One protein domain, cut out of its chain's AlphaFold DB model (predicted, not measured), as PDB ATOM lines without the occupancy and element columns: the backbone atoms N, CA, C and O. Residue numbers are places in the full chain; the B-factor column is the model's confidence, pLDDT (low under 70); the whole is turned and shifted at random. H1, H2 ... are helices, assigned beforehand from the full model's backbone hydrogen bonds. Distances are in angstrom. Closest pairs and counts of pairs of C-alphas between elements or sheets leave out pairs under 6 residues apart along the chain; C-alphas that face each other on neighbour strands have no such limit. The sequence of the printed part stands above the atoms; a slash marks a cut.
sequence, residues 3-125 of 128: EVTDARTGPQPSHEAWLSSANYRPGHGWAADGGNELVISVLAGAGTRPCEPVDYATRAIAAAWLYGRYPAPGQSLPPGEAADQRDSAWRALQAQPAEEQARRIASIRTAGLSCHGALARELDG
ATOM      1  N   GLU A   3      30.833  12.507  -8.472       70.00
ATOM      2  CA  GLU A   3      29.967  13.586  -8.011       70.00
ATOM      3  C   GLU A   3      30.715  14.917  -8.167       70.00
ATOM      4  O   GLU A   3      31.898  15.027  -7.835       70.00
ATOM      5  N   VAL A   4      30.044  15.916  -8.729       72.38
ATOM      6  CA  VAL A   4      30.584  17.252  -8.960       72.38
ATOM      7  C   VAL A   4      29.583  18.291  -8.478       72.38
ATOM      8  O   VAL A   4      28.379  18.156  -8.666       72.38
ATOM      9  N   THR A   5      30.091  19.354  -7.868       70.69
ATOM     10  CA  THR A   5      29.279  20.512  -7.482       70.69
ATOM     11  C   THR A   5      29.006  21.400  -8.692       70.69
ATOM     12  O   THR A   5      29.859  21.503  -9.580       70.69
ATOM     13  N   ASP A   6      27.909  22.156  -8.662       63.34
ATOM     14  CA  ASP A   6      27.547  23.116  -9.721       63.34
ATOM     15  C   ASP A   6      28.641  24.174  -9.983       63.34
ATOM     16  O   ASP A   6      28.758  24.695 -11.088       63.34
ATOM     17  N   ALA A   7      29.517  24.426  -9.001       64.62
ATOM     18  CA  ALA A   7      30.644  25.356  -9.094       64.62
ATOM     19  C   ALA A   7      31.825  24.883  -9.971       64.62
ATOM     20  O   ALA A   7      32.741  25.666 -10.231       64.62
ATOM     21  N   ARG A   8      31.863  23.619 -10.427       68.00
ATOM     22  CA  ARG A   8      32.973  23.141 -11.271       68.00
ATOM     23  C   ARG A   8      32.917  23.839 -12.627       68.00
ATOM     24  O   ARG A   8      31.875  23.837 -13.268       68.00
ATOM     25  N   THR A   9      34.027  24.362 -13.127       64.56
ATOM     26  CA  THR A   9      34.103  24.968 -14.468       64.56
ATOM     27  C   THR A   9      34.705  23.998 -15.490       64.56
ATOM     28  O   THR A   9      35.344  23.009 -15.125       64.56
ATOM     29  N   GLY A  10      34.483  24.269 -16.778       66.88
ATOM     30  CA  GLY A  10      35.114  23.542 -17.883       66.88
ATOM     31  C   GLY A  10      34.381  22.279 -18.367       66.88
ATOM     32  O   GLY A  10      33.404  21.837 -17.742       66.88
ATOM     33  N   PRO A  11      34.842  21.724 -19.506       72.38
ATOM     34  CA  PRO A  11      34.219  20.582 -20.166       72.38
ATOM     35  C   PRO A  11      34.363  19.299 -19.342       72.38
ATOM     36  O   PRO A  11      35.315  19.124 -18.576       72.38
ATOM     37  N   GLN A  12      33.420  18.379 -19.532       75.06
ATOM     38  CA  GLN A  12      33.502  17.032 -18.971       75.06
ATOM     39  C   GLN A  12      34.307  16.131 -19.925       75.06
ATOM     40  O   GLN A  12      34.003  16.097 -21.121       75.06
ATOM     41  N   PRO A  13      35.302  15.365 -19.441       79.44
ATOM     42  CA  PRO A  13      35.974  14.357 -20.253       79.44
ATOM     43  C   PRO A  13      34.978  13.315 -20.779       79.44
ATOM     44  O   PRO A  13      34.149  12.798 -20.033       79.44
ATOM     45  N   SER A  14      35.078  12.958 -22.060       75.94
ATOM     46  CA  SER A  14      34.126  12.055 -22.729       75.94
ATOM     47  C   SER A  14      34.085  10.629 -22.160       75.94
ATOM     48  O   SER A  14      33.075   9.937 -22.321       75.94
ATOM     49  N   HIS A  15      35.163  10.208 -21.493       73.50
ATOM     50  CA  HIS A  15      35.323   8.901 -20.849       73.50
ATOM     51  C   HIS A  15      34.872   8.880 -19.380       73.50
ATOM     52  O   HIS A  15      34.909   7.829 -18.742       73.50
ATOM     53  N   GLU A  16      34.429  10.012 -18.833       72.50
ATOM     54  CA  GLU A  16      33.930  10.109 -17.465       72.50
ATOM     55  C   GLU A  16      32.414  10.337 -17.456       72.50
ATOM     56  O   GLU A  16      31.852  10.976 -18.345       72.50
ATOM     57  N   ALA A  17      31.745   9.825 -16.422       68.94
ATOM     58  CA  ALA A  17      30.348  10.131 -16.122       68.94
ATOM     59  C   ALA A  17      30.291  10.968 -14.844       68.94
ATOM     60  O   ALA A  17      30.761  10.516 -13.791       68.94
ATOM     61  N   TRP A  18      29.750  12.180 -14.947       70.69
ATOM     62  CA  TRP A  18      29.607  13.107 -13.828       70.69
ATOM     63  C   TRP A  18      28.148  13.247 -13.403       70.69
ATOM     64  O   TRP A  18      27.240  13.192 -14.232       70.69
ATOM     65  N   LEU A  19      27.946  13.446 -12.104       66.12
ATOM     66  CA  LEU A  19      26.651  13.615 -11.454       66.12
ATOM     67  C   LEU A  19      26.690  14.877 -10.584       66.12
ATOM     68  O   LEU A  19      27.649  15.048  -9.843       66.12
ATOM     69  N   SER A  20      25.659  15.723 -10.619       67.50
ATOM     70  CA  SER A  20      25.456  16.757  -9.590       67.50
ATOM     71  C   SER A  20      24.151  16.475  -8.853       67.50
ATOM     72  O   SER A  20      23.067  16.583  -9.432       67.50
ATOM     73  N   SER A  21      24.265  16.102  -7.576       63.84
ATOM     74  CA  SER A  21      23.141  15.809  -6.677       63.84
ATOM     75  C   SER A  21      22.209  17.013  -6.488       63.84
ATOM     76  O   SER A  21      21.003  16.847  -6.317       63.84
ATOM     77  N   ALA A  22      22.723  18.237  -6.643       62.50
ATOM     78  CA  ALA A  22      21.937  19.470  -6.591       62.50
ATOM     79  C   ALA A  22      20.869  19.578  -7.698       62.50
ATOM     80  O   ALA A  22      19.936  20.369  -7.555       62.50
ATOM     81  N   ASN A  23      20.967  18.769  -8.760       56.94
ATOM     82  CA  ASN A  23      19.986  18.698  -9.848       56.94
ATOM     83  C   ASN A  23      18.851  17.678  -9.598       56.94
ATOM     84  O   ASN A  23      17.934  17.563 -10.414       56.94
ATOM     85  N   TYR A  24      18.868  16.972  -8.462       55.97
ATOM     86  CA  TYR A  24      17.798  16.078  -7.995       55.97
ATOM     87  C   TYR A  24      16.924  16.804  -6.979       55.97
ATOM     88  O   TYR A  24      16.780  16.368  -5.839       55.97
ATOM     89  N   ARG A  25      16.364  17.961  -7.352       50.34
ATOM     90  CA  ARG A  25      15.429  18.655  -6.461       50.34
ATOM     91  C   ARG A  25      14.020  18.101  -6.656       50.34
ATOM     92  O   ARG A  25      13.516  18.129  -7.781       50.34
ATOM     93  N   PRO A  26      13.343  17.653  -5.585       42.16
ATOM     94  CA  PRO A  26      11.917  17.350  -5.635       42.16
ATOM     95  C   PRO A  26      11.136  18.541  -6.212       42.16
ATOM     96  O   PRO A  26      11.326  19.678  -5.785       42.16
ATOM     97  N   GLY A  27      10.306  18.299  -7.229       44.75
ATOM     98  CA  GLY A  27       9.530  19.337  -7.928       44.75
ATOM     99  C   GLY A  27      10.294  20.155  -8.983       44.75
ATOM    100  O   GLY A  27       9.662  20.780  -9.829       44.75
ATOM    101  N   HIS A  28      11.630  20.108  -8.995       45.25
ATOM    102  CA  HIS A  28      12.494  20.793  -9.965       45.25
ATOM    103  C   HIS A  28      13.709  19.917 -10.302       45.25
ATOM    104  O   HIS A  28      14.849  20.251  -9.994       45.25
ATOM    105  N   GLY A  29      13.467  18.746 -10.880       50.72
ATOM    106  CA  GLY A  29      14.515  17.756 -11.101       50.72
ATOM    107  C   GLY A  29      13.943  16.364 -11.322       50.72
ATOM    108  O   GLY A  29      12.729  16.181 -11.415       50.72
ATOM    109  N   TRP A  30      14.830  15.385 -11.453       55.06
ATOM    110  CA  TRP A  30      14.469  14.003 -11.752       55.06
ATOM    111  C   TRP A  30      14.435  13.259 -10.424       55.06
ATOM    112  O   TRP A  30      15.489  12.979  -9.870       55.06
ATOM    113  N   ALA A  31      13.254  13.011  -9.862       54.91
ATOM    114  CA  ALA A  31      13.137  12.305  -8.589       54.91
ATOM    115  C   ALA A  31      13.285  10.796  -8.831       54.91
ATOM    116  O   ALA A  31      12.349  10.112  -9.233       54.91
ATOM    117  N   ALA A  32      14.490  10.271  -8.659       54.66
ATOM    118  CA  ALA A  32      14.726   8.851  -8.832       54.66
ATOM    119  C   ALA A  32      14.297   8.102  -7.560       54.66
ATOM    120  O   ALA A  32      15.007   8.114  -6.566       54.66
ATOM    121  N   ASP A  33      13.137   7.445  -7.597       53.81
ATOM    122  CA  ASP A  33      12.664   6.613  -6.488       53.81
ATOM    123  C   ASP A  33      12.904   5.119  -6.792       53.81
ATOM    124  O   ASP A  33      12.556   4.618  -7.867       53.81
ATOM    125  N   GLY A  34      13.464   4.376  -5.828       60.22
ATOM    126  CA  GLY A  34      13.567   2.908  -5.855       60.22
ATOM    127  C   GLY A  34      14.894   2.326  -6.373       60.22
ATOM    128  O   GLY A  34      15.894   3.012  -6.535       60.22
ATOM    129  N   GLY A  35      14.924   1.011  -6.634       56.84
ATOM    130  CA  GLY A  35      16.164   0.237  -6.855       56.84
ATOM    131  C   GLY A  35      17.008   0.576  -8.097       56.84
ATOM    132  O   GLY A  35      18.085   0.011  -8.256       56.84
ATOM    133  N   ASN A  36      16.554   1.491  -8.960       63.69
ATOM    134  CA  ASN A  36      17.279   1.950 -10.155       63.69
ATOM    135  C   ASN A  36      17.815   3.385 -10.023       63.69
ATOM    136  O   ASN A  36      18.192   3.986 -11.031       63.69
ATOM    137  N   GLU A  37      17.856   3.931  -8.804       65.12
ATOM    138  CA  GLU A  37      18.203   5.327  -8.524       65.12
ATOM    139  C   GLU A  37      19.498   5.764  -9.218       65.12
ATOM    140  O   GLU A  37      19.497   6.717  -9.987       65.12
ATOM    141  N   LEU A  38      20.571   4.980  -9.081       64.56
ATOM    142  CA  LEU A  38      21.867   5.263  -9.702       64.56
ATOM    143  C   LEU A  38      21.810   5.339 -11.239       64.56
ATOM    144  O   LEU A  38      22.436   6.210 -11.841       64.56
ATOM    145  N   VAL A  39      21.074   4.429 -11.883       70.19
ATOM    146  CA  VAL A  39      20.940   4.399 -13.350       70.19
ATOM    147  C   VAL A  39      20.160   5.618 -13.820       70.19
ATOM    148  O   VAL A  39      20.595   6.310 -14.739       70.19
ATOM    149  N   ILE A  40      19.046   5.921 -13.155       65.31
ATOM    150  CA  ILE A  40      18.239   7.110 -13.441       65.31
ATOM    151  C   ILE A  40      19.071   8.367 -13.196       65.31
ATOM    152  O   ILE A  40      18.999   9.303 -13.987       65.31
ATOM    153  N   SER A  41      19.924   8.375 -12.172       63.84
ATOM    154  CA  SER A  41      20.799   9.497 -11.886       63.84
ATOM    155  C   SER A  41      21.828   9.722 -12.999       63.84
ATOM    156  O   SER A  41      21.928  10.813 -13.555       63.84
ATOM    157  N   VAL A  42      22.531   8.682 -13.438       66.50
ATOM    158  CA  VAL A  42      23.461   8.794 -14.576       66.50
ATOM    159  C   VAL A  42      22.738   9.254 -15.849       66.50
ATOM    160  O   VAL A  42      23.251  10.083 -16.609       66.50
ATOM    161  N   LEU A  43      21.523   8.755 -16.068       69.81
ATOM    162  CA  LEU A  43      20.710   9.115 -17.218       69.81
ATOM    163  C   LEU A  43      20.088  10.511 -17.094       69.81
ATOM    164  O   LEU A  43      19.870  11.127 -18.125       69.81
ATOM    165  N   ALA A  44      19.916  11.082 -15.896       62.22
ATOM    166  CA  ALA A  44      19.353  12.424 -15.707       62.22
ATOM    167  C   ALA A  44      20.106  13.546 -16.402       62.22
ATOM    168  O   ALA A  44      19.534  14.562 -16.806       62.22
ATOM    169  N   GLY A  45      21.403  13.339 -16.596       63.38
ATOM    170  CA  GLY A  45      22.217  14.233 -17.395       63.38
ATOM    171  C   GLY A  45      22.425  13.810 -18.841       63.38
ATOM    172  O   GLY A  45      23.265  14.403 -19.510       63.38
ATOM    173  N   ALA A  46      21.766  12.747 -19.307       67.31
ATOM    174  CA  ALA A  46      22.185  11.974 -20.477       67.31
ATOM    175  C   ALA A  46      23.690  11.606 -20.417       67.31
ATOM    176  O   ALA A  46      24.394  11.568 -21.428       67.31
ATOM    177  N   GLY A  47      24.214  11.391 -19.201       68.25
ATOM    178  CA  GLY A  47      25.641  11.196 -18.935       68.25
ATOM    179  C   GLY A  47      26.519  12.455 -19.021       68.25
ATOM    180  O   GLY A  47      27.742  12.320 -19.045       68.25
ATOM    181  N   THR A  48      25.936  13.657 -19.070       72.44
ATOM    182  CA  THR A  48      26.641  14.952 -19.118       72.44
ATOM    183  C   THR A  48      26.236  15.864 -17.956       72.44
ATOM    184  O   THR A  48      25.095  15.826 -17.491       72.44
ATOM    185  N   ARG A  49      27.134  16.737 -17.494       73.06
ATOM    186  CA  ARG A  49      26.790  17.842 -16.578       73.06
ATOM    187  C   ARG A  49      25.812  18.848 -17.226       73.06
ATOM    188  O   ARG A  49      25.732  18.895 -18.454       73.06
ATOM    189  N   PRO A  50      25.052  19.642 -16.452       70.94
ATOM    190  CA  PRO A  50      24.314  20.768 -17.012       70.94
ATOM    191  C   PRO A  50      25.281  21.859 -17.501       70.94
ATOM    192  O   PRO A  50      26.319  22.115 -16.880       70.94
ATOM    193  N   CYS A  51      24.911  22.485 -18.615       75.44
ATOM    194  CA  CYS A  51      25.508  23.705 -19.150       75.44
ATOM    195  C   CYS A  51      24.454  24.810 -19.044       75.44
ATOM    196  O   CYS A  51      23.272  24.511 -19.195       75.44
ATOM    197  N   GLU A  52      24.857  26.049 -18.777       75.94
ATOM    198  CA  GLU A  52      23.915  27.167 -18.653       75.94
ATOM    199  C   GLU A  52      23.657  27.838 -20.016       75.94
ATOM    200  O   GLU A  52      24.629  28.132 -20.721       75.94
ATOM    201  N   PRO A  53      22.391  28.125 -20.391       74.06
ATOM    202  CA  PRO A  53      21.155  27.761 -19.687       74.06
ATOM    203  C   PRO A  53      20.823  26.262 -19.805       74.06
ATOM    204  O   PRO A  53      21.004  25.654 -20.861       74.06
ATOM    205  N   VAL A  54      20.292  25.669 -18.730       75.06
ATOM    206  CA  VAL A  54      20.016  24.221 -18.687       75.06
ATOM    207  C   VAL A  54      18.770  23.837 -19.496       75.06
ATOM    208  O   VAL A  54      17.640  24.120 -19.102       75.06
ATOM    209  N   ASP A  55      18.962  23.098 -20.592       80.00
ATOM    210  CA  ASP A  55      17.871  22.490 -21.371       80.00
ATOM    211  C   ASP A  55      17.426  21.149 -20.757       80.00
ATOM    212  O   ASP A  55      17.850  20.057 -21.153       80.00
ATOM    213  N   TYR A  56      16.566  21.228 -19.741       76.94
ATOM    214  CA  TYR A  56      16.024  20.049 -19.058       76.94
ATOM    215  C   TYR A  56      15.136  19.176 -19.952       76.94
ATOM    216  O   TYR A  56      15.048  17.970 -19.716       76.94
ATOM    217  N   ALA A  57      14.470  19.762 -20.953       80.38
ATOM    218  CA  ALA A  57      13.551  19.033 -21.821       80.38
ATOM    219  C   ALA A  57      14.321  18.074 -22.732       80.38
ATOM    220  O   ALA A  57      14.072  16.869 -22.704       80.38
ATOM    221  N   THR A  58      15.325  18.573 -23.455       85.38
ATOM    222  CA  THR A  58      16.145  17.737 -24.343       85.38
ATOM    223  C   THR A  58      16.901  16.660 -23.570       85.38
ATOM    224  O   THR A  58      16.977  15.510 -24.004       85.38
ATOM    225  N   ARG A  59      17.408  16.992 -22.374       82.56
ATOM    226  CA  ARG A  59      18.070  16.015 -21.493       82.56
ATOM    227  C   ARG A  59      17.117  14.888 -21.091       82.56
ATOM    228  O   ARG A  59      17.521  13.727 -21.127       82.56
ATOM    229  N   ALA A  60      15.858  15.208 -20.779       80.00
ATOM    230  CA  ALA A  60      14.828  14.218 -20.451       80.00
ATOM    231  C   ALA A  60      14.552  13.254 -21.606       80.00
ATOM    232  O   ALA A  60      14.501  12.042 -21.390       80.00
ATOM    233  N   ILE A  61      14.457  13.776 -22.830       87.06
ATOM    234  CA  ILE A  61      14.278  12.965 -24.040       87.06
ATOM    235  C   ILE A  61      15.476  12.048 -24.282       87.06
ATOM    236  O   ILE A  61      15.300  10.849 -24.502       87.06
ATOM    237  N   ALA A  62      16.695  12.580 -24.187       87.56
ATOM    238  CA  ALA A  62      17.906  11.797 -24.405       87.56
ATOM    239  C   ALA A  62      18.041  10.638 -23.410       87.56
ATOM    240  O   ALA A  62      18.415   9.529 -23.785       87.56
ATOM    241  N   ALA A  63      17.676  10.853 -22.151       82.88
ATOM    242  CA  ALA A  63      17.679   9.788 -21.160       82.88
ATOM    243  C   ALA A  63      16.581   8.754 -21.349       82.88
ATOM    244  O   ALA A  63      16.838   7.568 -21.163       82.88
ATOM    245  N   ALA A  64      15.373   9.185 -21.722       85.75
ATOM    246  CA  ALA A  64      14.293   8.271 -22.065       85.75
ATOM    247  C   ALA A  64      14.696   7.364 -23.237       85.75
ATOM    248  O   ALA A  64      14.421   6.164 -23.211       85.75
ATOM    249  N   TRP A  65      15.423   7.912 -24.217       91.00
ATOM    250  CA  TRP A  65      15.980   7.143 -25.328       91.00
ATOM    251  C   TRP A  65      17.039   6.143 -24.858       91.00
ATOM    252  O   TRP A  65      16.928   4.957 -25.155       91.00
ATOM    253  N   LEU A  66      18.017   6.593 -24.063       86.25
ATOM    254  CA  LEU A  66      19.074   5.736 -23.510       86.25
ATOM    255  C   LEU A  66      18.525   4.621 -22.606       86.25
ATOM    256  O   LEU A  66      19.094   3.534 -22.561       86.25
ATOM    257  N   TYR A  67      17.429   4.883 -21.891       84.50
ATOM    258  CA  TYR A  67      16.738   3.882 -21.082       84.50
ATOM    259  C   TYR A  67      15.844   2.952 -21.923       84.50
ATOM    260  O   TYR A  67      15.568   1.825 -21.517       84.50
ATOM    261  N   GLY A  68      15.359   3.420 -23.077       87.44
ATOM    262  CA  GLY A  68      14.406   2.703 -23.928       87.44
ATOM    263  C   GLY A  68      12.941   2.829 -23.490       87.44
ATOM    264  O   GLY A  68      12.102   2.039 -23.919       87.44
ATOM    265  N   ARG A  69      12.605   3.800 -22.629       84.94
ATOM    266  CA  ARG A  69      11.227   4.060 -22.175       84.94
ATOM    267  C   ARG A  69      11.006   5.546 -21.936       84.94
ATOM    268  O   ARG A  69      11.848   6.206 -21.333       84.94
ATOM    269  N   TYR A  70       9.828   6.023 -22.325       84.00
ATOM    270  CA  TYR A  70       9.362   7.373 -22.045       84.00
ATOM    271  C   TYR A  70       8.053   7.365 -21.220       84.00
ATOM    272  O   TYR A  70       7.166   6.559 -21.520       84.00
ATOM    273  N   PRO A  71       7.917   8.233 -20.197       80.38
ATOM    274  CA  PRO A  71       9.008   9.005 -19.603       80.38
ATOM    275  C   PRO A  71      10.061   8.064 -18.990       80.38
ATOM    276  O   PRO A  71       9.776   6.894 -18.709       80.38
ATOM    277  N   ALA A  72      11.289   8.555 -18.813       74.25
ATOM    278  CA  ALA A  72      12.300   7.789 -18.088       74.25
ATOM    279  C   ALA A  72      11.787   7.509 -16.656       74.25
ATOM    280  O   ALA A  72      11.118   8.374 -16.079       74.25
ATOM    281  N   PRO A  73      12.059   6.334 -16.055       70.69
ATOM    282  CA  PRO A  73      11.634   6.063 -14.681       70.69
ATOM    283  C   PRO A  73      12.105   7.148 -13.706       70.69
ATOM    284  O   PRO A  73      13.183   7.712 -13.880       70.69
ATOM    285  N   GLY A  74      11.290   7.453 -12.693       64.81
ATOM    286  CA  GLY A  74      11.552   8.549 -11.747       64.81
ATOM    287  C   GLY A  74      11.224   9.953 -12.282       64.81
ATOM    288  O   GLY A  74      11.273  10.941 -11.555       64.81
ATOM    289  N   GLN A  75      10.832  10.099 -13.550       65.25
ATOM    290  CA  GLN A  75      10.276  11.367 -14.014       65.25
ATOM    291  C   GLN A  75       8.765  11.405 -13.787       65.25
ATOM    292  O   GLN A  75       8.011  10.656 -14.406       65.25
ATOM    293  N   SER A  76       8.322  12.331 -12.937       64.56
ATOM    294  CA  SER A  76       6.929  12.769 -12.904       64.56
ATOM    295  C   SER A  76       6.791  14.022 -13.766       64.56
ATOM    296  O   SER A  76       7.363  15.064 -13.444       64.56
ATOM    297  N   LEU A  77       6.052  13.918 -14.870       65.69
ATOM    298  CA  LEU A  77       5.703  15.055 -15.720       65.69
ATOM    299  C   LEU A  77       4.297  15.526 -15.327       65.69
ATOM    300  O   LEU A  77       3.329  14.844 -15.666       65.69
ATOM    301  N   PRO A  78       4.148  16.637 -14.581       66.88
ATOM    302  CA  PRO A  78       2.824  17.188 -14.341       66.88
ATOM    303  C   PRO A  78       2.190  17.574 -15.689       66.88
ATOM    304  O   PRO A  78       2.897  18.087 -16.561       66.88
ATOM    305  N   PRO A  79       0.884  17.325 -15.879       72.94
ATOM    306  CA  PRO A  79       0.204  17.671 -17.119       72.94
ATOM    307  C   PRO A  79       0.280  19.179 -17.384       72.94
ATOM    308  O   PRO A  79       0.200  19.990 -16.458       72.94
ATOM    309  N   GLY A  80       0.432  19.547 -18.655       77.62
ATOM    310  CA  GLY A  80       0.558  20.931 -19.100       77.62
ATOM    311  C   GLY A  80       1.420  21.054 -20.352       77.62
ATOM    312  O   GLY A  80       1.996  20.079 -20.829       77.62
ATOM    313  N   GLU A  81       1.558  22.283 -20.846       75.88
ATOM    314  CA  GLU A  81       2.213  22.578 -22.127       75.88
ATOM    315  C   GLU A  81       3.640  22.007 -22.224       75.88
ATOM    316  O   GLU A  81       4.035  21.456 -23.248       75.88
ATOM    317  N   ALA A  82       4.407  22.057 -21.131       75.62
ATOM    318  CA  ALA A  82       5.758  21.504 -21.092       75.62
ATOM    319  C   ALA A  82       5.792  19.968 -21.219       75.62
ATOM    320  O   ALA A  82       6.758  19.425 -21.757       75.62
ATOM    321  N   ALA A  83       4.771  19.264 -20.721       81.06
ATOM    322  CA  ALA A  83       4.642  17.821 -20.909       81.06
ATOM    323  C   ALA A  83       4.256  17.507 -22.361       81.06
ATOM    324  O   ALA A  83       4.914  16.684 -22.992       81.06
ATOM    325  N   ASP A  84       3.300  18.244 -22.933       84.31
ATOM    326  CA  ASP A  84       2.867  18.067 -24.326       84.31
ATOM    327  C   ASP A  84       4.012  18.302 -25.326       84.31
ATOM    328  O   ASP A  84       4.189  17.540 -26.281       84.31
ATOM    329  N   GLN A  85       4.836  19.328 -25.085       85.06
ATOM    330  CA  GLN A  85       6.026  19.612 -25.890       85.06
ATOM    331  C   GLN A  85       7.040  18.460 -25.832       85.06
ATOM    332  O   GLN A  85       7.564  18.052 -26.871       85.06
ATOM    333  N   ARG A  86       7.290  17.884 -24.647       85.62
ATOM    334  CA  ARG A  86       8.196  16.729 -24.493       85.62
ATOM    335  C   ARG A  86       7.631  15.480 -25.163       85.62
ATOM    336  O   ARG A  86       8.358  14.796 -25.879       85.62
ATOM    337  N   ASP A  87       6.336  15.223 -25.018       89.25
ATOM    338  CA  ASP A  87       5.654  14.101 -25.669       89.25
ATOM    339  C   ASP A  87       5.702  14.216 -27.196       89.25
ATOM    340  O   ASP A  87       5.816  13.212 -27.905       89.25
ATOM    341  N   SER A  88       5.598  15.438 -27.722       90.94
ATOM    342  CA  SER A  88       5.762  15.722 -29.149       90.94
ATOM    343  C   SER A  88       7.202  15.462 -29.605       90.94
ATOM    344  O   SER A  88       7.415  14.705 -30.553       90.94
ATOM    345  N   ALA A  89       8.193  15.995 -28.883       91.00
ATOM    346  CA  ALA A  89       9.612  15.808 -29.191       91.00
ATOM    347  C   ALA A  89      10.038  14.328 -29.133       91.00
ATOM    348  O   ALA A  89      10.745  13.846 -30.019       91.00
ATOM    349  N   TRP A  90       9.555  13.574 -28.138       93.25
ATOM    350  CA  TRP A  90       9.769  12.128 -28.044       93.25
ATOM    351  C   TRP A  90       9.232  11.392 -29.273       93.25
ATOM    352  O   TRP A  90       9.945  10.594 -29.881       93.25
ATOM    353  N   ARG A  91       7.980  11.669 -29.662       95.44
ATOM    354  CA  ARG A  91       7.354  11.048 -30.838       95.44
ATOM    355  C   ARG A  91       8.091  11.402 -32.127       95.44
ATOM    356  O   ARG A  91       8.294  10.521 -32.956       95.44
ATOM    357  N   ALA A  92       8.523  12.653 -32.275       95.19
ATOM    358  CA  ALA A  92       9.297  13.104 -33.428       95.19
ATOM    359  C   ALA A  92      10.647  12.377 -33.539       95.19
ATOM    360  O   ALA A  92      11.013  11.946 -34.634       95.19
ATOM    361  N   LEU A  93      11.350  12.183 -32.414       95.31
ATOM    362  CA  LEU A  93      12.574  11.383 -32.366       95.31
ATOM    363  C   LEU A  93      12.288   9.921 -32.733       95.31
ATOM    364  O   LEU A  93      12.944   9.377 -33.613       95.31
ATOM    365  N   GLN A  94      11.285   9.294 -32.112       97.12
ATOM    366  CA  GLN A  94      10.944   7.884 -32.351       97.12
ATOM    367  C   GLN A  94      10.470   7.590 -33.780       97.12
ATOM    368  O   GLN A  94      10.611   6.464 -34.251       97.12
ATOM    369  N   ALA A  95       9.937   8.588 -34.486       97.19
ATOM    370  CA  ALA A  95       9.555   8.459 -35.889       97.19
ATOM    371  C   ALA A  95      10.757   8.388 -36.853       97.19
ATOM    372  O   ALA A  95      10.580   8.039 -38.020       97.19
ATOM    373  N   GLN A  96      11.970   8.719 -36.398       97.44
ATOM    374  CA  GLN A  96      13.182   8.631 -37.214       97.44
ATOM    375  C   GLN A  96      13.705   7.188 -37.310       97.44
ATOM    376  O   GLN A  96      13.484   6.390 -36.394       97.44
ATOM    377  N   PRO A  97      14.479   6.845 -38.358       97.62
ATOM    378  CA  PRO A  97      15.250   5.603 -38.389       97.62
ATOM    379  C   PRO A  97      16.163   5.462 -37.163       97.62
ATOM    380  O   PRO A  97      16.706   6.449 -36.676       97.62
ATOM    381  N   ALA A  98      16.393   4.234 -36.689       94.38
ATOM    382  CA  ALA A  98      17.177   3.986 -35.471       94.38
ATOM    383  C   ALA A  98      18.590   4.608 -35.508       94.38
ATOM    384  O   ALA A  98      19.062   5.140 -34.505       94.38
ATOM    385  N   GLU A  99      19.243   4.590 -36.673       95.25
ATOM    386  CA  GLU A  99      20.552   5.223 -36.879       95.25
ATOM    387  C   GLU A  99      20.489   6.747 -36.703       95.25
ATOM    388  O   GLU A  99      21.344   7.344 -36.050       95.25
ATOM    389  N   GLU A 100      19.430   7.374 -37.210       96.62
ATOM    390  CA  GLU A 100      19.197   8.810 -37.088       96.62
ATOM    391  C   GLU A 100      18.883   9.212 -35.641       96.62
ATOM    392  O   GLU A 100      19.382  10.227 -35.151       96.62
ATOM    393  N   GLN A 101      18.121   8.384 -34.921       94.62
ATOM    394  CA  GLN A 101      17.902   8.575 -33.488       94.62
ATOM    395  C   GLN A 101      19.232   8.549 -32.726       94.62
ATOM    396  O   GLN A 101      19.534   9.473 -31.968       94.62
ATOM    397  N   ALA A 102      20.058   7.527 -32.971       92.88
ATOM    398  CA  ALA A 102      21.355   7.379 -32.320       92.88
ATOM    399  C   ALA A 102      22.288   8.561 -32.631       92.88
ATOM    400  O   ALA A 102      22.943   9.083 -31.726       92.88
ATOM    401  N   ARG A 103      22.300   9.037 -33.885       94.00
ATOM    402  CA  ARG A 103      23.071  10.213 -34.315       94.00
ATOM    403  C   ARG A 103      22.679  11.471 -33.537       94.00
ATOM    404  O   ARG A 103      23.559  12.165 -33.030       94.00
ATOM    405  N   ARG A 104      21.380  11.743 -33.389       94.19
ATOM    406  CA  ARG A 104      20.867  12.902 -32.630       94.19
ATOM    407  C   ARG A 104      21.242  12.827 -31.154       94.19
ATOM    408  O   ARG A 104      21.745  13.802 -30.600       94.19
ATOM    409  N   ILE A 105      21.085  11.659 -30.526       91.44
ATOM    410  CA  ILE A 105      21.475  11.454 -29.121       91.44
ATOM    411  C   ILE A 105      22.989  11.621 -28.921       91.44
ATOM    412  O   ILE A 105      23.422  12.242 -27.946       91.44
ATOM    413  N   ALA A 106      23.808  11.131 -29.854       89.19
ATOM    414  CA  ALA A 106      25.251  11.345 -29.820       89.19
ATOM    415  C   ALA A 106      25.622  12.833 -29.973       89.19
ATOM    416  O   ALA A 106      26.532  13.311 -29.286       89.19
ATOM    417  N   SER A 107      24.901  13.579 -30.816       89.25
ATOM    418  CA  SER A 107      25.111  15.021 -30.980       89.25
ATOM    419  C   SER A 107      24.743  15.802 -29.716       89.25
ATOM    420  O   SER A 107      25.552  16.580 -29.213       89.25
ATOM    421  N   ILE A 108      23.595  15.485 -29.101       88.00
ATOM    422  CA  ILE A 108      23.181  16.003 -27.784       88.00
ATOM    423  C   ILE A 108      24.273  15.778 -26.733       88.00
ATOM    424  O   ILE A 108      24.646  16.704 -26.012       88.00
ATOM    425  N   ARG A 109      24.829  14.562 -26.660       85.69
ATOM    426  CA  ARG A 109      25.922  14.251 -25.729       85.69
ATOM    427  C   ARG A 109      27.163  15.095 -26.024       85.69
ATOM    428  O   ARG A 109      27.778  15.607 -25.096       85.69
ATOM    429  N   THR A 110      27.532  15.258 -27.291       85.38
ATOM    430  CA  THR A 110      28.711  16.037 -27.706       85.38
ATOM    431  C   THR A 110      28.568  17.519 -27.345       85.38
ATOM    432  O   THR A 110      29.482  18.112 -26.761       85.38
ATOM    433  N   ALA A 111      27.398  18.102 -27.607       84.94
ATOM    434  CA  ALA A 111      27.060  19.462 -27.196       84.94
ATOM    435  C   ALA A 111      27.086  19.610 -25.663       84.94
ATOM    436  O   ALA A 111      27.722  20.521 -25.133       84.94
ATOM    437  N   GLY A 112      26.502  18.655 -24.932       82.19
ATOM    438  CA  GLY A 112      26.508  18.642 -23.465       82.19
ATOM    439  C   GLY A 112      27.903  18.502 -22.840       82.19
ATOM    440  O   GLY A 112      28.183  19.121 -21.820       82.19
ATOM    441  N   LEU A 113      28.811  17.731 -23.448       83.00
ATOM    442  CA  LEU A 113      30.191  17.586 -22.960       83.00
ATOM    443  C   LEU A 113      31.026  18.855 -23.167       83.00
ATOM    444  O   LEU A 113      31.886  19.170 -22.341       83.00
ATOM    445  N   SER A 114      30.785  19.568 -24.268       82.12
ATOM    446  CA  SER A 114      31.518  20.785 -24.622       82.12
ATOM    447  C   SER A 114      30.914  22.054 -24.020       82.12
ATOM    448  O   SER A 114      31.606  23.068 -23.972       82.12
ATOM    449  N   CYS A 115      29.655  22.022 -23.577       77.94
ATOM    450  CA  CYS A 115      28.853  23.211 -23.278       77.94
ATOM    451  C   CYS A 115      28.778  24.216 -24.436       77.94
ATOM    452  O   CYS A 115      28.648  25.418 -24.218       77.94
ATOM    453  N   HIS A 116      28.851  23.716 -25.669       73.88
ATOM    454  CA  HIS A 116      28.663  24.494 -26.886       73.88
ATOM    455  C   HIS A 116      27.489  23.920 -27.682       73.88
ATOM    456  O   HIS A 116      27.301  22.707 -27.744       73.88
ATOM    457  N   GLY A 117      26.728  24.804 -28.329       66.94
ATOM    458  CA  GLY A 117      25.553  24.427 -29.115       66.94
ATOM    459  C   GLY A 117      24.247  24.468 -28.321       66.94
ATOM    460  O   GLY A 117      24.229  24.552 -27.095       66.94
ATOM    461  N   ALA A 118      23.132  24.450 -29.052       78.31
ATOM    462  CA  ALA A 118      21.790  24.432 -28.481       78.31
ATOM    463  C   ALA A 118      21.265  22.995 -28.514       78.31
ATOM    464  O   ALA A 118      21.004  22.469 -29.593       78.31
ATOM    465  N   LEU A 119      21.103  22.372 -27.344       78.44
ATOM    466  CA  LEU A 119      20.689  20.970 -27.220       78.44
ATOM    467  C   LEU A 119      19.412  20.654 -28.016       78.44
ATOM    468  O   LEU A 119      19.397  19.681 -28.766       78.44
ATOM    469  N   ALA A 120      18.390  21.510 -27.936       80.00
ATOM    470  CA  ALA A 120      17.165  21.375 -28.730       80.00
ATOM    471  C   ALA A 120      17.420  21.286 -30.250       80.00
ATOM    472  O   ALA A 120      16.834  20.445 -30.926       80.00
ATOM    473  N   ARG A 121      18.361  22.073 -30.792       85.81
ATOM    474  CA  ARG A 121      18.718  22.012 -32.222       85.81
ATOM    475  C   ARG A 121      19.318  20.653 -32.598       85.81
ATOM    476  O   ARG A 121      19.048  20.142 -33.684       85.81
ATOM    477  N   GLU A 122      20.117  20.067 -31.711       86.94
ATOM    478  CA  GLU A 122      20.703  18.741 -31.929       86.94
ATOM    479  C   GLU A 122      19.640  17.635 -31.920       86.94
ATOM    480  O   GLU A 122      19.721  16.687 -32.703       86.94
ATOM    481  N   LEU A 123      18.604  17.781 -31.086       83.44
ATOM    482  CA  LEU A 123      17.459  16.870 -31.057       83.44
ATOM    483  C   LEU A 123      16.654  16.904 -32.365       83.44
ATOM    484  O   LEU A 123      16.229  15.857 -32.863       83.44
ATOM    485  N   ASP A 124      16.499  18.087 -32.956       87.44
ATOM    486  CA  ASP A 124      15.761  18.280 -34.208       87.44
ATOM    487  C   ASP A 124      16.553  17.844 -35.455       87.44
ATOM    488  O   ASP A 124      15.989  17.729 -36.545       87.44
ATOM    489  N   GLY A 125      17.838  17.509 -35.299       78.81
ATOM    490  CA  GLY A 125      18.701  17.012 -36.373       78.81
ATOM    491  C   GLY A 125      19.613  18.065 -37.008       78.81
ATOM    492  O   GLY A 125      20.216  17.782 -38.044       78.81
TER     493      GLY A 125
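This is residues 3 to 125 of the 128 residues of an uncharacterized protein of Streptomyces sp. T1317-0309 (UniProt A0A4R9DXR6). H2 runs through the middle, with H1, H3 and the hairpin of H4 and H5 around it, mostly crossed. Residues 3 to 36 form a long outlying stretch without a named element. The 123 printed residues have five named helices, H1 to H5, and no named strand: all helix, with 57 residues in helices, under half. The whole is compact, radius of gyration of the C-alphas 13.6 A, spanning 37 by 29 by 25 A.

H1, residues 37 to 44, begins at C-alpha 37 (18.203, 5.327, -8.524). H2 is residues 56 to 67, 16.3 A; H3, 81 to 94, 19.9 A; H4, 98 to 114, 24.6 A. H5, residues 119 to 124, ends at C-alpha 124 (15.761, 18.280, -34.208).

H2, the hub, touches H1 at a steep tilt of 57 degrees, closest C-alphas Leu 43 and Ala 63, 5.0 A. H4 and H5 touch at a shallow tilt of 16 degrees, opposite ways, closest C-alphas Arg 104 and Leu 123, 5.5 A. Every helix O i to N i+4 pair is within hydrogen-bond range.

The printed part has no cut. Links H1 to H2 and H2 to H3 are long. Forty residues have pLDDT under 70, among them 19 to 38.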